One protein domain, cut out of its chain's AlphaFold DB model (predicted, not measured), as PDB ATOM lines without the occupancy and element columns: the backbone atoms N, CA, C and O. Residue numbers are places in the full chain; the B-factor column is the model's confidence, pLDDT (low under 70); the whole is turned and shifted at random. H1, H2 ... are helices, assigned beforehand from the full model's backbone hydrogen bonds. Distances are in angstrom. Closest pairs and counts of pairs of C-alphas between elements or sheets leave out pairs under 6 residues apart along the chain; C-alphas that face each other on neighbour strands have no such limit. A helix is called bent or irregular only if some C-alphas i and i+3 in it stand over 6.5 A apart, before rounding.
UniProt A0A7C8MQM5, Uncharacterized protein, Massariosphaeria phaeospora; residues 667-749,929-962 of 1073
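AT A GLANCE: This is residues 667 to 749 and 929 to 962 of the 1073 residues of an uncharacterized protein of Massariosphaeria phaeospora (UniProt A0A7C8MQM5). Three long helices run along one rod: H1 and H2 fold back on each other as a helical hairpin, and H3 lies loosely alongside, while residues 732 to 737 of H2 stick out. The printed part has 117 residues with three named helices, H1, H2, H3 in order, and no named strand: all helix. It is extended, radius of gyration of the C-alphas 21.7 A, spans 82 by 24 by 18 A.

HOW THE PARTS SIT: H1, residues 667 to 691, touches H2, residues 699 to 743, opposite ways at a shallow tilt of 3 degrees; their closest C-alphas, of Cys 690 and Arg 706, are 6.9 A apart. H3, residues 929 to 961, is close to H2 but not clearly touching; their closest C-alphas, of Leu 723 and Leu 932, are 7.2 A apart. H1 and H3 are near each other. Every O i to N i+4 pair is within hydrogen-bond range in H1 and H3, 39 of 41 in H2.

IN THESE COORDINATES: H1 begins at C-alpha 667 (-4.049, 43.440, 137.547) and spans 36.7 A. H2 spans 63.4 A and is only just irregular: C-alphas 738 and 741 are 6.9 A apart. H3 spans 47.9 A, ending at C-alpha 961 (22.732, 1.161, 155.348).

THE WHOLE: Residues 750 to 928 are not printed; C-alphas 749 and 929 are 26.8 A apart. Confidence is low, for instance, at residues 738 to 749.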
ATOM      1  N   GLN A 667      -4.968  44.425 138.126       52.97
ATOM      2  CA  GLN A 667      -4.049  43.440 137.547       52.97
ATOM      3  C   GLN A 667      -2.614  43.612 138.067       52.97
ATOM      4  O   GLN A 667      -1.924  42.623 138.324       52.97
ATOM      5  N   ASN A 668      -2.179  44.856 138.296       52.91
ATOM      6  CA  ASN A 668      -0.857  45.151 138.857       52.91
ATOM      7  C   ASN A 668      -0.707  44.664 140.313       52.91
ATOM      8  O   ASN A 668       0.360  44.175 140.697       52.91
ATOM      9  N   ILE A 669      -1.779  44.727 141.112       59.00
ATOM     10  CA  ILE A 669      -1.811  44.147 142.466       59.00
ATOM     11  C   ILE A 669      -1.689  42.617 142.394       59.00
ATOM     12  O   ILE A 669      -0.877  42.029 143.115       59.00
ATOM     13  N   GLY A 670      -2.417  41.973 141.472       69.69
ATOM     14  CA  GLY A 670      -2.330  40.528 141.230       69.69
ATOM     15  C   GLY A 670      -0.913  40.058 140.880       69.69
ATOM     16  O   GLY A 670      -0.403  39.121 141.496       69.69
ATOM     17  N   LEU A 671      -0.233  40.755 139.961       63.97
ATOM     18  CA  LEU A 671       1.154  40.454 139.576       63.97
ATOM     19  C   LEU A 671       2.137  40.585 140.752       63.97
ATOM     20  O   LEU A 671       2.993  39.716 140.928       63.97
ATOM     21  N   ARG A 672       2.001  41.613 141.602       64.31
ATOM     22  CA  ARG A 672       2.831  41.753 142.818       64.31
ATOM     23  C   ARG A 672       2.577  40.632 143.833       64.31
ATOM     24  O   ARG A 672       3.536  40.086 144.380       64.31
ATOM     25  N   SER A 673       1.317  40.250 144.036       74.19
ATOM     26  CA  SER A 673       0.928  39.146 144.930       74.19
ATOM     27  C   SER A 673       1.461  37.783 144.455       74.19
ATOM     28  O   SER A 673       1.985  36.994 145.250       74.19
ATOM     29  N   TYR A 674       1.433  37.530 143.141       69.75
ATOM     30  CA  TYR A 674       1.981  36.310 142.539       69.75
ATOM     31  C   TYR A 674       3.484  36.135 142.818       69.75
ATOM     32  O   TYR A 674       3.950  35.042 143.134       69.75
ATOM     33  N   ILE A 675       4.251  37.229 142.786       65.94
ATOM     34  CA  ILE A 675       5.691  37.199 143.083       65.94
ATOM     35  C   ILE A 675       5.933  36.917 144.565       65.94
ATOM     36  O   ILE A 675       6.755  36.062 144.887       65.94
ATOM     37  N   GLY A 676       5.212  37.587 145.469       73.88
ATOM     38  CA  GLY A 676       5.353  37.361 146.912       73.88
ATOM     39  C   GLY A 676       5.044  35.913 147.308       73.88
ATOM     40  O   GLY A 676       5.800  35.294 148.060       73.88
ATOM     41  N   THR A 677       3.986  35.335 146.738       77.19
ATOM     42  CA  THR A 677       3.625  33.924 146.960       77.19
ATOM     43  C   THR A 677       4.630  32.949 146.334       77.19
ATOM     44  O   THR A 677       4.962  31.943 146.968       77.19
ATOM     45  N   MET A 678       5.201  33.259 145.163       66.69
ATOM     46  CA  MET A 678       6.345  32.522 144.603       66.69
ATOM     47  C   MET A 678       7.575  32.574 145.523       66.69
ATOM     48  O   MET A 678       8.150  31.527 145.815       66.69
ATOM     49  N   GLU A 679       7.977  33.747 146.020       68.25
ATOM     50  CA  GLU A 679       9.163  33.883 146.882       68.25
ATOM     51  C   GLU A 679       9.007  33.158 148.227       68.25
ATOM     52  O   GLU A 679       9.934  32.464 148.651       68.25
ATOM     53  N   LEU A 680       7.829  33.229 148.857       75.19
ATOM     54  CA  LEU A 680       7.529  32.481 150.084       75.19
ATOM     55  C   LEU A 680       7.551  30.961 149.855       75.19
ATOM     56  O   LEU A 680       8.109  30.219 150.666       75.19
ATOM     57  N   ARG A 681       6.998  30.486 148.730       74.06
ATOM     58  CA  ARG A 681       7.041  29.064 148.353       74.06
ATOM     59  C   ARG A 681       8.477  28.580 148.158       74.06
ATOM     60  O   ARG A 681       8.851  27.549 148.711       74.06
ATOM     61  N   ILE A 682       9.290  29.368 147.454       67.69
ATOM     62  CA  ILE A 682      10.721  29.115 147.243       67.69
ATOM     63  C   ILE A 682      11.468  29.009 148.581       67.69
ATOM     64  O   ILE A 682      12.224  28.061 148.782       67.69
ATOM     65  N   GLN A 683      11.258  29.947 149.511       71.31
ATOM     66  CA  GLN A 683      11.907  29.917 150.829       71.31
ATOM     67  C   GLN A 683      11.496  28.689 151.654       71.31
ATOM     68  O   GLN A 683      12.356  28.032 152.252       71.31
ATOM     69  N   LYS A 684      10.202  28.345 151.657       79.19
ATOM     70  CA  LYS A 684       9.676  27.169 152.365       79.19
ATOM     71  C   LYS A 684      10.271  25.873 151.816       79.19
ATOM     72  O   LYS A 684      10.763  25.057 152.596       79.19
ATOM     73  N   GLU A 685      10.301  25.716 150.494       70.25
ATOM     74  CA  GLU A 685      10.886  24.542 149.847       70.25
ATOM     75  C   GLU A 685      12.403  24.469 150.100       70.25
ATOM     76  O   GLU A 685      12.869  23.448 150.593       70.25
ATOM     77  N   VAL A 686      13.181  25.549 149.923       69.88
ATOM     78  CA  VAL A 686      14.630  25.559 150.256       69.88
ATOM     79  C   VAL A 686      14.895  25.122 151.699       69.88
ATOM     80  O   VAL A 686      15.835  24.365 151.943       69.88
ATOM     81  N   THR A 687      14.065  25.558 152.646       76.81
ATOM     82  CA  THR A 687      14.196  25.190 154.064       76.81
ATOM     83  C   THR A 687      13.949  23.692 154.277       76.81
ATOM     84  O   THR A 687      14.750  23.025 154.935       76.81
ATOM     85  N   GLN A 688      12.907  23.129 153.655       74.94
ATOM     86  CA  GLN A 688      12.614  21.690 153.697       74.94
ATOM     87  C   GLN A 688      13.728  20.849 153.046       74.94
ATOM     88  O   GLN A 688      14.166  19.854 153.624       74.94
ATOM     89  N   LEU A 689      14.258  21.288 151.899       66.75
ATOM     90  CA  LEU A 689      15.367  20.624 151.200       66.75
ATOM     91  C   LEU A 689      16.697  20.691 151.979       66.75
ATOM     92  O   LEU A 689      17.569  19.848 151.783       66.75
ATOM     93  N   CYS A 690      16.872  21.666 152.880       68.25
ATOM     94  CA  CYS A 690      18.010  21.689 153.806       68.25
ATOM     95  C   CYS A 690      17.838  20.693 154.963       68.25
ATOM     96  O   CYS A 690      18.817  20.071 155.377       68.25
ATOM     97  N   ALA A 691      16.609  20.522 155.463       76.19
ATOM     98  CA  ALA A 691      16.296  19.578 156.537       76.19
ATOM     99  C   ALA A 691      16.433  18.106 156.097       76.19
ATOM    100  O   ALA A 691      16.848  17.268 156.893       76.19
ATOM    101  N   GLY A 692      16.155  17.793 154.825       72.75
ATOM    102  CA  GLY A 692      16.261  16.437 154.265       72.75
ATOM    103  C   GLY A 692      17.685  15.913 154.001       72.75
ATOM    104  O   GLY A 692      17.835  14.786 153.526       72.75
ATOM    105  N   LEU A 693      18.745  16.691 154.265       75.88
ATOM    106  CA  LEU A 693      20.123  16.311 153.919       75.88
ATOM    107  C   LEU A 693      20.701  15.237 154.872       75.88
ATOM    108  O   LEU A 693      20.849  15.526 156.067       75.88
ATOM    109  N   PRO A 694      21.141  14.058 154.367       76.25
ATOM    110  CA  PRO A 694      21.562  12.913 155.184       76.25
ATOM    111  C   PRO A 694      22.539  13.261 156.309       76.25
ATOM    112  O   PRO A 694      23.494  14.011 156.108       76.25
ATOM    113  N   SER A 695      22.339  12.691 157.500       76.06
ATOM    114  CA  SER A 695      23.216  12.888 158.669       76.06
ATOM    115  C   SER A 695      24.687  12.553 158.388       76.06
ATOM    116  O   SER A 695      25.563  13.219 158.927       76.06
ATOM    117  N   SER A 696      24.948  11.595 157.495       73.69
ATOM    118  CA  SER A 696      26.282  11.131 157.091       73.69
ATOM    119  C   SER A 696      27.079  12.078 156.184       73.69
ATOM    120  O   SER A 696      28.268  11.848 155.976       73.69
ATOM    121  N   TRP A 697      26.472  13.126 155.616       79.31
ATOM    122  CA  TRP A 697      27.217  14.102 154.810       79.31
ATOM    123  C   TRP A 697      27.992  15.068 155.701       79.31
ATOM    124  O   TRP A 697      27.434  15.619 156.655       79.31
ATOM    125  N   THR A 698      29.240  15.362 155.330       84.19
ATOM    126  CA  THR A 698      30.028  16.387 156.025       84.19
ATOM    127  C   THR A 698      29.355  17.757 155.913       84.19
ATOM    128  O   THR A 698      28.666  18.052 154.930       84.19
ATOM    129  N   ALA A 699      29.567  18.624 156.908       76.56
ATOM    130  CA  ALA A 699      28.994  19.971 156.914       76.56
ATOM    131  C   ALA A 699      29.324  20.746 155.624       76.56
ATOM    132  O   ALA A 699      28.452  21.394 155.053       76.56
ATOM    133  N   ASP A 700      30.547  20.591 155.111       78.38
ATOM    134  CA  ASP A 700      31.016  21.216 153.872       78.38
ATOM    135  C   ASP A 700      30.339  20.645 152.604       78.38
ATOM    136  O   ASP A 700      29.989  21.391 151.690       78.38
ATOM    137  N   GLN A 701      30.040  19.339 152.553       80.12
ATOM    138  CA  GLN A 701      29.237  18.757 151.464       80.12
ATOM    139  C   GLN A 701      27.789  19.268 151.487       80.12
ATOM    140  O   GLN A 701      27.236  19.591 150.430       80.12
ATOM    141  N   LYS A 702      27.182  19.386 152.677       78.69
ATOM    142  CA  LYS A 702      25.853  20.003 152.841       78.69
ATOM    143  C   LYS A 702      25.873  21.466 152.399       78.69
ATOM    144  O   LYS A 702      24.991  21.873 151.646       78.69
ATOM    145  N   LEU A 703      26.903  22.216 152.794       77.94
ATOM    146  CA  LEU A 703      27.106  23.623 152.451       77.94
ATOM    147  C   LEU A 703      27.217  23.824 150.932       77.94
ATOM    148  O   LEU A 703      26.368  24.488 150.344       77.94
ATOM    149  N   ARG A 704      28.168  23.157 150.263       81.06
ATOM    150  CA  ARG A 704      28.359  23.261 148.800       81.06
ATOM    151  C   ARG A 704      27.107  22.864 148.012       81.06
ATOM    152  O   ARG A 704      26.784  23.497 147.005       81.06
ATOM    153  N   ARG A 705      26.376  21.834 148.461       77.50
ATOM    154  CA  ARG A 705      25.108  21.414 147.840       77.50
ATOM    155  C   ARG A 705      24.033  22.487 148.009       77.50
ATOM    156  O   ARG A 705      23.416  22.880 147.020       77.50
ATOM    157  N   ARG A 706      23.830  22.974 149.237       78.31
ATOM    158  CA  ARG A 706      22.888  24.053 149.560       78.31
ATOM    159  C   ARG A 706      23.182  25.296 148.727       78.31
ATOM    160  O   ARG A 706      22.272  25.840 148.110       78.31
ATOM    161  N   ASP A 707      24.441  25.703 148.654       80.44
ATOM    162  CA  ASP A 707      24.842  26.949 148.009       80.44
ATOM    163  C   ASP A 707      24.719  26.864 146.474       80.44
ATOM    164  O   ASP A 707      24.289  27.832 145.847       80.44
ATOM    165  N   TYR A 708      24.932  25.687 145.865       82.31
ATOM    166  CA  TYR A 708      24.556  25.426 144.463       82.31
ATOM    167  C   TYR A 708      23.042  25.576 144.221       82.31
ATOM    168  O   TYR A 708      22.626  26.173 143.222       82.31
ATOM    169  N   HIS A 709      22.203  25.074 145.134       74.56
ATOM    170  CA  HIS A 709      20.747  25.218 145.023       74.56
ATOM    171  C   HIS A 709      20.286  26.662 145.248       74.56
ATOM    172  O   HIS A 709      19.491  27.159 144.450       74.56
ATOM    173  N   ILE A 710      20.851  27.372 146.229       78.06
ATOM    174  CA  ILE A 710      20.638  28.811 146.443       78.06
ATOM    175  C   ILE A 710      21.056  29.607 145.199       78.06
ATOM    176  O   ILE A 710      20.293  30.456 144.745       78.06
ATOM    177  N   HIS A 711      22.216  29.321 144.600       81.88
ATOM    178  CA  HIS A 711      22.672  29.994 143.382       81.88
ATOM    179  C   HIS A 711      21.717  29.753 142.204       81.88
ATOM    180  O   HIS A 711      21.308  30.701 141.528       81.88
ATOM    181  N   LYS A 712      21.302  28.498 141.972       77.69
ATOM    182  CA  LYS A 712      20.349  28.182 140.900       77.69
ATOM    183  C   LYS A 712      18.996  28.862 141.133       77.69
ATOM    184  O   LYS A 712      18.444  29.423 140.195       77.69
ATOM    185  N   ILE A 713      18.490  28.873 142.361       75.81
ATOM    186  CA  ILE A 713      17.218  29.524 142.701       75.81
ATOM    187  C   ILE A 713      17.308  31.046 142.541       75.81
ATOM    188  O   ILE A 713      16.446  31.625 141.883       75.81
ATOM    189  N   ARG A 714      18.388  31.686 143.010       79.81
ATOM    190  CA  ARG A 714      18.645  33.122 142.789       79.81
ATOM    191  C   ARG A 714      18.713  33.480 141.302       79.81
ATOM    192  O   ARG A 714      18.184  34.512 140.905       79.81
ATOM    193  N   SER A 715      19.301  32.619 140.467       83.81
ATOM    194  CA  SER A 715      19.323  32.805 139.007       83.81
ATOM    195  C   SER A 715      17.911  32.803 138.395       83.81
ATOM    196  O   SER A 715      17.607  33.646 137.551       83.81
ATOM    197  N   TRP A 716      17.020  31.920 138.858       76.19
ATOM    198  CA  TRP A 716      15.627  31.866 138.393       76.19
ATOM    199  C   TRP A 716      14.792  33.033 138.934       76.19
ATOM    200  O   TRP A 716      14.078  33.668 138.162       76.19
ATOM    201  N   GLN A 717      14.957  33.402 140.209       77.50
ATOM    202  CA  GLN A 717      14.368  34.621 140.781       77.50
ATOM    203  C   GLN A 717      14.820  35.881 140.025       77.50
ATOM    204  O   GLN A 717      14.012  36.779 139.803       77.50
ATOM    205  N   GLY A 718      16.082  35.941 139.584       84.50
ATOM    206  CA  GLY A 718      16.604  37.022 138.744       84.50
ATOM    207  C   GLY A 718      15.883  37.126 137.397       84.50
ATOM    208  O   GLY A 718      15.461  38.217 137.018       84.50
ATOM    209  N   LYS A 719      15.669  35.995 136.707       81.19
ATOM    210  CA  LYS A 719      14.876  35.949 135.462       81.19
ATOM    211  C   LYS A 719      13.422  36.372 135.688       81.19
ATOM    212  O   LYS A 719      12.932  37.237 134.969       81.19
ATOM    213  N   LEU A 720      12.767  35.827 136.716       75.81
ATOM    214  CA  LEU A 720      11.374  36.140 137.048       75.81
ATOM    215  C   LEU A 720      11.198  37.637 137.361       75.81
ATOM    216  O   LEU A 720      10.344  38.302 136.779       75.81
ATOM    217  N   LYS A 721      12.073  38.207 138.203       81.62
ATOM    218  CA  LYS A 721      12.071  39.646 138.527       81.62
ATOM    219  C   LYS A 721      12.416  40.527 137.321       81.62
ATOM    220  O   LYS A 721      11.936  41.655 137.260       81.62
ATOM    221  N   SER A 722      13.203  40.035 136.362       84.31
ATOM    222  CA  SER A 722      13.457  40.736 135.096       84.31
ATOM    223  C   SER A 722      12.199  40.796 134.221       84.31
ATOM    224  O   SER A 722      11.798  41.890 133.829       84.31
ATOM    225  N   LEU A 723      11.515  39.668 133.999       76.50
ATOM    226  CA  LEU A 723      10.281  39.619 133.200       76.50
ATOM    227  C   LEU A 723       9.131  40.411 133.827       76.50
ATOM    228  O   LEU A 723       8.432  41.128 133.120       76.50
ATOM    229  N   VAL A 724       8.981  40.370 135.153       79.25
ATOM    230  CA  VAL A 724       8.037  41.241 135.876       79.25
ATOM    231  C   VAL A 724       8.342  42.716 135.630       79.25
ATOM    232  O   VAL A 724       7.430  43.491 135.360       79.25
ATOM    233  N   ARG A 725       9.616  43.125 135.723       83.50
ATOM    234  CA  ARG A 725      10.011  44.515 135.452       83.50
ATOM    235  C   ARG A 725       9.732  44.893 134.000       83.50
ATOM    236  O   ARG A 725       9.251  45.994 133.773       83.50
ATOM    237  N   GLN A 726       9.965  43.993 133.043       79.12
ATOM    238  CA  GLN A 726       9.592  44.209 131.642       79.12
ATOM    239  C   GLN A 726       8.074  44.387 131.488       79.12
ATOM    240  O   GLN A 726       7.663  45.365 130.881       79.12
ATOM    241  N   LEU A 727       7.244  43.523 132.085       77.44
ATOM    242  CA  LEU A 727       5.777  43.647 132.054       77.44
ATOM    243  C   LEU A 727       5.279  44.959 132.689       77.44
ATOM    244  O   LEU A 727       4.439  45.633 132.104       77.44
ATOM    245  N   ALA A 728       5.833  45.364 133.835       80.62
ATOM    246  CA  ALA A 728       5.485  46.635 134.475       80.62
ATOM    247  C   ALA A 728       5.922  47.857 133.643       80.62
ATOM    248  O   ALA A 728       5.194  48.843 133.569       80.62
ATOM    249  N   ILE A 729       7.083  47.782 132.978       82.38
ATOM    250  CA  ILE A 729       7.540  48.799 132.017       82.38
ATOM    251  C   ILE A 729       6.661  48.798 130.758       82.38
ATOM    252  O   ILE A 729       6.463  49.857 130.176       82.38
ATOM    253  N   PHE A 730       6.113  47.655 130.334       79.50
ATOM    254  CA  PHE A 730       5.165  47.591 129.220       79.50
ATOM    255  C   PHE A 730       3.819  48.230 129.560       79.50
ATOM    256  O   PHE A 730       3.312  48.977 128.733       79.50
ATOM    257  N   ASP A 731       3.278  48.014 130.760       79.12
ATOM    258  CA  ASP A 731       2.037  48.673 131.186       79.12
ATOM    259  C   ASP A 731       2.228  50.198 131.331       79.12
ATOM    260  O   ASP A 731       1.423  50.968 130.809       79.12
ATOM    261  N   ASP A 732       3.344  50.642 131.925       83.50
ATOM    262  CA  ASP A 732       3.724  52.064 132.011       83.50
ATOM    263  C   ASP A 732       3.964  52.700 130.626       83.50
ATOM    264  O   ASP A 732       3.524  53.821 130.360       83.50
ATOM    265  N   ARG A 733       4.619  51.978 129.705       79.62
ATOM    266  CA  ARG A 733       4.798  52.417 128.311       79.62
ATOM    267  C   ARG A 733       3.488  52.458 127.547       79.62
ATOM    268  O   ARG A 733       3.310  53.400 126.790       79.62
ATOM    269  N   ALA A 734       2.593  51.492 127.734       75.31
ATOM    270  CA  ALA A 734       1.297  51.486 127.072       75.31
ATOM    271  C   ALA A 734       0.462  52.689 127.520       75.31
ATOM    272  O   ALA A 734      -0.024  53.436 126.677       75.31
ATOM    273  N   GLU A 735       0.385  52.953 128.828       79.38
ATOM    274  CA  GLU A 735      -0.309  54.131 129.351       79.38
ATOM    275  C   GLU A 735       0.299  55.444 128.821       79.38
ATOM    276  O   GLU A 735      -0.431  56.338 128.391       79.38
ATOM    277  N   LYS A 736       1.634  55.549 128.770       80.62
ATOM    278  CA  LYS A 736       2.335  56.748 128.278       80.62
ATOM    279  C   LYS A 736       2.259  56.934 126.763       80.62
ATOM    280  O   LYS A 736       2.028  58.052 126.318       80.62
ATOM    281  N   GLN A 737       2.429  55.883 125.964       72.06
ATOM    282  CA  GLN A 737       2.325  55.956 124.499       72.06
ATOM    283  C   GLN A 737       0.894  56.238 124.044       72.06
ATOM    284  O   GLN A 737       0.711  56.909 123.035       72.06
ATOM    285  N   VAL A 738      -0.107  55.801 124.810       66.19
ATOM    286  CA  VAL A 738      -1.509  56.161 124.579       66.19
ATOM    287  C   VAL A 738      -1.776  57.628 124.960       66.19
ATOM    288  O   VAL A 738      -2.428  58.332 124.197       66.19
ATOM    289  N   LYS A 739      -1.238  58.141 126.079       68.81
ATOM    290  CA  LYS A 739      -1.490  59.527 126.538       68.81
ATOM    291  C   LYS A 739      -0.681  60.621 125.818       68.81
ATOM    292  O   LYS A 739      -1.263  61.609 125.366       68.81
ATOM    293  N   LEU A 740       0.643  60.473 125.682       61.59
ATOM    294  CA  LEU A 740       1.532  61.561 125.229       61.59
ATOM    295  C   LEU A 740       1.190  62.164 123.847       61.59
ATOM    296  O   LEU A 740       1.198  63.394 123.745       61.59
ATOM    297  N   PRO A 741       0.897  61.388 122.779       58.19
ATOM    298  CA  PRO A 741       0.632  61.938 121.438       58.19
ATOM    299  C   PRO A 741      -0.642  62.789 121.345       58.19
ATOM    300  O   PRO A 741      -0.876  63.458 120.337       58.19
ATOM    301  N   LEU A 742      -1.476  62.712 122.380       56.81
ATOM    302  CA  LEU A 742      -2.807  63.287 122.462       56.81
ATOM    303  C   LEU A 742      -2.805  64.502 123.402       56.81
ATOM    304  O   LEU A 742      -3.160  65.601 122.972       56.81
ATOM    305  N   GLU A 743      -2.212  64.378 124.595       58.19
ATOM    306  CA  GLU A 743      -1.946  65.518 125.492       58.19
ATOM    307  C   GLU A 743      -1.069  66.593 124.816       58.19
ATOM    308  O   GLU A 743      -1.373  67.783 124.894       58.19
ATOM    309  N   THR A 744      -0.041  66.201 124.049       57.25
ATOM    310  CA  THR A 744       0.802  67.150 123.280       57.25
ATOM    311  C   THR A 744       0.084  67.838 122.113       57.25
ATOM    312  O   THR A 744       0.614  68.799 121.553       57.25
ATOM    313  N   ARG A 745      -1.123  67.384 121.755       56.81
ATOM    314  CA  ARG A 745      -2.009  68.013 120.763       56.81
ATOM    315  C   ARG A 745      -3.246  68.668 121.391       56.81
ATOM    316  O   ARG A 745      -4.072  69.188 120.647       56.81
ATOM    317  N   GLY A 746      -3.362  68.671 122.721       58.72
ATOM    318  CA  GLY A 746      -4.508  69.238 123.435       58.72
ATOM    319  C   GLY A 746      -5.830  68.508 123.178       58.72
ATOM    320  O   GLY A 746      -6.870  69.153 123.219       58.72
ATOM    321  N   MET A 747      -5.785  67.206 122.877       57.94
ATOM    322  CA  MET A 747      -6.964  66.345 122.720       57.94
ATOM    323  C   MET A 747      -6.834  65.147 123.663       57.94
ATOM    324  O   MET A 747      -5.864  64.403 123.555       57.94
ATOM    325  N   HIS A 748      -7.788  64.898 124.554       61.56
ATOM    326  CA  HIS A 748      -7.836  63.656 125.336       61.56
ATOM    327  C   HIS A 748      -8.333  62.458 124.500       61.56
ATOM    328  O   HIS A 748      -9.015  62.615 123.491       61.56
ATOM    329  N   LEU A 749      -8.060  61.222 124.949       60.62
ATOM    330  CA  LEU A 749      -8.635  60.019 124.314       60.62
ATOM    331  C   LEU A 749     -10.168  59.990 124.347       60.62
ATOM    332  O   LEU A 749     -10.779  59.469 123.419       60.62
ATOM    333  N   LEU A 929       3.536  37.180 128.691       91.00
ATOM    334  CA  LEU A 929       2.754  36.313 129.580       91.00
ATOM    335  C   LEU A 929       2.853  34.823 129.201       91.00
ATOM    336  O   LEU A 929       2.778  33.971 130.087       91.00
ATOM    337  N   ALA A 930       3.043  34.487 127.923       94.31
ATOM    338  CA  ALA A 930       3.312  33.116 127.488       94.31
ATOM    339  C   ALA A 930       4.735  32.662 127.872       94.31
ATOM    340  O   ALA A 930       4.901  31.557 128.389       94.31
ATOM    341  N   GLU A 931       5.743  33.528 127.710       93.19
ATOM    342  CA  GLU A 931       7.120  33.295 128.173       93.19
ATOM    343  C   GLU A 931       7.169  33.058 129.692       93.19
ATOM    344  O   GLU A 931       7.780  32.087 130.146       93.19
ATOM    345  N   LEU A 932       6.457  33.886 130.468       91.06
ATOM    346  CA  LEU A 932       6.316  33.737 131.918       91.06
ATOM    347  C   LEU A 932       5.719  32.368 132.290       91.06
ATOM    348  O   LEU A 932       6.356  31.596 133.005       91.06
ATOM    349  N   LYS A 933       4.563  32.007 131.708       91.62
ATOM    350  CA  LYS A 933       3.918  30.696 131.918       91.62
ATOM    351  C   LYS A 933       4.828  29.519 131.553       91.62
ATOM    352  O   LYS A 933       4.786  28.485 132.223       91.62
ATOM    353  N   ARG A 934       5.652  29.651 130.505       93.94
ATOM    354  CA  ARG A 934       6.616  28.614 130.113       93.94
ATOM    355  C   ARG A 934       7.696  28.440 131.179       93.94
ATOM    356  O   ARG A 934       7.983  27.311 131.562       93.94
ATOM    357  N   LEU A 935       8.245  29.536 131.703       89.62
ATOM    358  CA  LEU A 935       9.253  29.501 132.766       89.62
ATOM    359  C   LEU A 935       8.692  28.982 134.096       89.62
ATOM    360  O   LEU A 935       9.370  28.197 134.755       89.62
ATOM    361  N   ASP A 936       7.454  29.324 134.459       87.19
ATOM    362  CA  ASP A 936       6.787  28.764 135.644       87.19
ATOM    363  C   ASP A 936       6.580  27.243 135.506       87.19
ATOM    364  O   ASP A 936       6.783  26.484 136.462       87.19
ATOM    365  N   HIS A 937       6.263  26.761 134.296       92.62
ATOM    366  CA  HIS A 937       6.200  25.328 133.999       92.62
ATOM    367  C   HIS A 937       7.581  24.658 134.072       92.62
ATOM    368  O   HIS A 937       7.725  23.638 134.749       92.62
ATOM    369  N   GLU A 938       8.611  25.233 133.436       91.12
ATOM    370  CA  GLU A 938       9.997  24.746 133.521       91.12
ATOM    371  C   GLU A 938      10.504  24.717 134.981       91.12
ATOM    372  O   GLU A 938      11.254  23.812 135.366       91.12
ATOM    373  N   TYR A 939      10.064  25.663 135.819       85.38
ATOM    374  CA  TYR A 939      10.397  25.728 137.242       85.38
ATOM    375  C   TYR A 939       9.708  24.612 138.041       85.38
ATOM    376  O   TYR A 939      10.371  23.866 138.769       85.38
ATOM    377  N   ALA A 940       8.400  24.422 137.850       88.31
ATOM    378  CA  ALA A 940       7.644  23.335 138.473       88.31
ATOM    379  C   ALA A 940       8.159  21.944 138.043       88.31
ATOM    380  O   ALA A 940       8.234  21.019 138.856       88.31
ATOM    381  N   GLU A 941       8.567  21.792 136.781       92.12
ATOM    382  CA  GLU A 941       9.296  20.630 136.264       92.12
ATOM    383  C   GLU A 941      10.635  20.419 136.986       92.12
ATOM    384  O   GLU A 941      10.939  19.301 137.413       92.12
ATOM    385  N   ALA A 942      11.439  21.475 137.150       85.06
ATOM    386  CA  ALA A 942      12.731  21.402 137.828       85.06
ATOM    387  C   ALA A 942      12.590  20.982 139.302       85.06
ATOM    388  O   ALA A 942      13.360  20.133 139.760       85.06
ATOM    389  N   LEU A 943      11.581  21.498 140.012       82.69
ATOM    390  CA  LEU A 943      11.234  21.091 141.377       82.69
ATOM    391  C   LEU A 943      10.797  19.621 141.449       82.69
ATOM    392  O   LEU A 943      11.367  18.847 142.221       82.69
ATOM    393  N   LYS A 944       9.862  19.188 140.588       90.69
ATOM    394  CA  LYS A 944       9.429  17.778 140.497       90.69
ATOM    395  C   LYS A 944      10.610  16.839 140.218       90.69
ATOM    396  O   LYS A 944      10.722  15.777 140.836       90.69
ATOM    397  N   LYS A 945      11.517  17.226 139.315       89.06
ATOM    398  CA  LYS A 945      12.744  16.477 138.992       89.06
ATOM    399  C   LYS A 945      13.745  16.476 140.155       89.06
ATOM    400  O   LYS A 945      14.432  15.470 140.338       89.06
ATOM    401  N   TYR A 946      13.807  17.539 140.960       78.12
ATOM    402  CA  TYR A 946      14.653  17.589 142.155       78.12
ATOM    403  C   TYR A 946      14.125  16.687 143.279       78.12
ATOM    404  O   TYR A 946      14.844  15.782 143.701       78.12
ATOM    405  N   GLY A 947      12.857  16.827 143.679       85.75
ATOM    406  CA  GLY A 947      12.249  15.993 144.726       85.75
ATOM    407  C   GLY A 947      12.246  14.493 144.392       85.75
ATOM    408  O   GLY A 947      12.408  13.653 145.277       85.75
ATOM    409  N   ARG A 948      12.158  14.122 143.103       88.00
ATOM    410  CA  ARG A 948      12.379  12.732 142.653       88.00
ATOM    411  C   ARG A 948      13.815  12.256 142.911       88.00
ATOM    412  O   ARG A 948      13.991  11.154 143.425       88.00
ATOM    413  N   ARG A 949      14.830  13.069 142.590       82.69
ATOM    414  CA  ARG A 949      16.251  12.742 142.830       82.69
ATOM    415  C   ARG A 949      16.596  12.676 144.315       82.69
ATOM    416  O   ARG A 949      17.397  11.837 144.705       82.69
ATOM    417  N   GLU A 950      15.990  13.525 145.133       78.44
ATOM    418  CA  GLU A 950      16.156  13.505 146.587       78.44
ATOM    419  C   GLU A 950      15.554  12.235 147.201       78.44
ATOM    420  O   GLU A 950      16.265  11.495 147.878       78.44
ATOM    421  N   LYS A 951      14.305  11.888 146.854       80.69
ATOM    422  CA  LYS A 951      13.683  10.615 147.269       80.69
ATOM    423  C   LYS A 951      14.465   9.386 146.781       80.69
ATOM    424  O   LYS A 951      14.543   8.393 147.500       80.69
ATOM    425  N   GLN A 952      15.078   9.443 145.595       83.56
ATOM    426  CA  GLN A 952      15.988   8.394 145.109       83.56
ATOM    427  C   GLN A 952      17.306   8.341 145.897       83.56
ATOM    428  O   GLN A 952      17.756   7.249 146.230       83.56
ATOM    429  N   GLY A 953      17.900   9.489 146.237       77.75
ATOM    430  CA  GLY A 953      19.112   9.573 147.057       77.75
ATOM    431  C   GLY A 953      18.895   9.053 148.478       77.75
ATOM    432  O   GLY A 953      19.676   8.234 148.949       77.75
ATOM    433  N   ALA A 954      17.790   9.439 149.120       68.62
ATOM    434  CA  ALA A 954      17.387   8.917 150.424       68.62
ATOM    435  C   ALA A 954      17.192   7.391 150.383       68.62
ATOM    436  O   ALA A 954      17.779   6.679 151.197       68.62
ATOM    437  N   LYS A 955      16.462   6.867 149.383       77.31
ATOM    438  CA  LYS A 955      16.326   5.414 149.177       77.31
ATOM    439  C   LYS A 955      17.677   4.726 148.956       77.31
ATOM    440  O   LYS A 955      17.895   3.666 149.528       77.31
ATOM    441  N   ALA A 956      18.593   5.317 148.188       74.50
ATOM    442  CA  ALA A 956      19.929   4.758 147.973       74.50
ATOM    443  C   ALA A 956      20.760   4.705 149.269       74.50
ATOM    444  O   ALA A 956      21.383   3.681 149.540       74.50
ATOM    445  N   CYS A 957      20.718   5.751 150.103       64.50
ATOM    446  CA  CYS A 957      21.373   5.752 151.414       64.50
ATOM    447  C   CYS A 957      20.772   4.700 152.361       64.50
ATOM    448  O   CYS A 957      21.521   3.969 153.001       64.50
ATOM    449  N   VAL A 958      19.441   4.563 152.409       69.12
ATOM    450  CA  VAL A 958      18.766   3.516 153.204       69.12
ATOM    451  C   VAL A 958      19.129   2.112 152.704       69.12
ATOM    452  O   VAL A 958      19.405   1.230 153.514       69.12
ATOM    453  N   SER A 959      19.207   1.897 151.388       72.38
ATOM    454  CA  SER A 959      19.668   0.623 150.819       72.38
ATOM    455  C   SER A 959      21.136   0.326 151.135       72.38
ATOM    456  O   SER A 959      21.462  -0.825 151.397       72.38
ATOM    457  N   GLN A 960      22.019   1.331 151.157       67.56
ATOM    458  CA  GLN A 960      23.422   1.146 151.553       67.56
ATOM    459  C   GLN A 960      23.578   0.863 153.054       67.56
ATOM    460  O   GLN A 960      24.393   0.024 153.424       67.56
ATOM    461  N   LEU A 961      22.762   1.479 153.915       59.50
ATOM    462  CA  LEU A 961      22.732   1.161 155.348       59.50
ATOM    463  C   LEU A 961      22.288  -0.290 155.610       59.50
ATOM    464  O   LEU A 961      22.819  -0.934 156.509       59.50
ATOM    465  N   LYS A 962      21.402  -0.853 154.776       61.41
ATOM    466  CA  LYS A 962      21.043  -2.286 154.817       61.41
ATOM    467  C   LYS A 962      22.158  -3.238 154.347       61.41
ATOM    468  O   LYS A 962      22.002  -4.445 154.494       61.41
TER     469      LYS A 962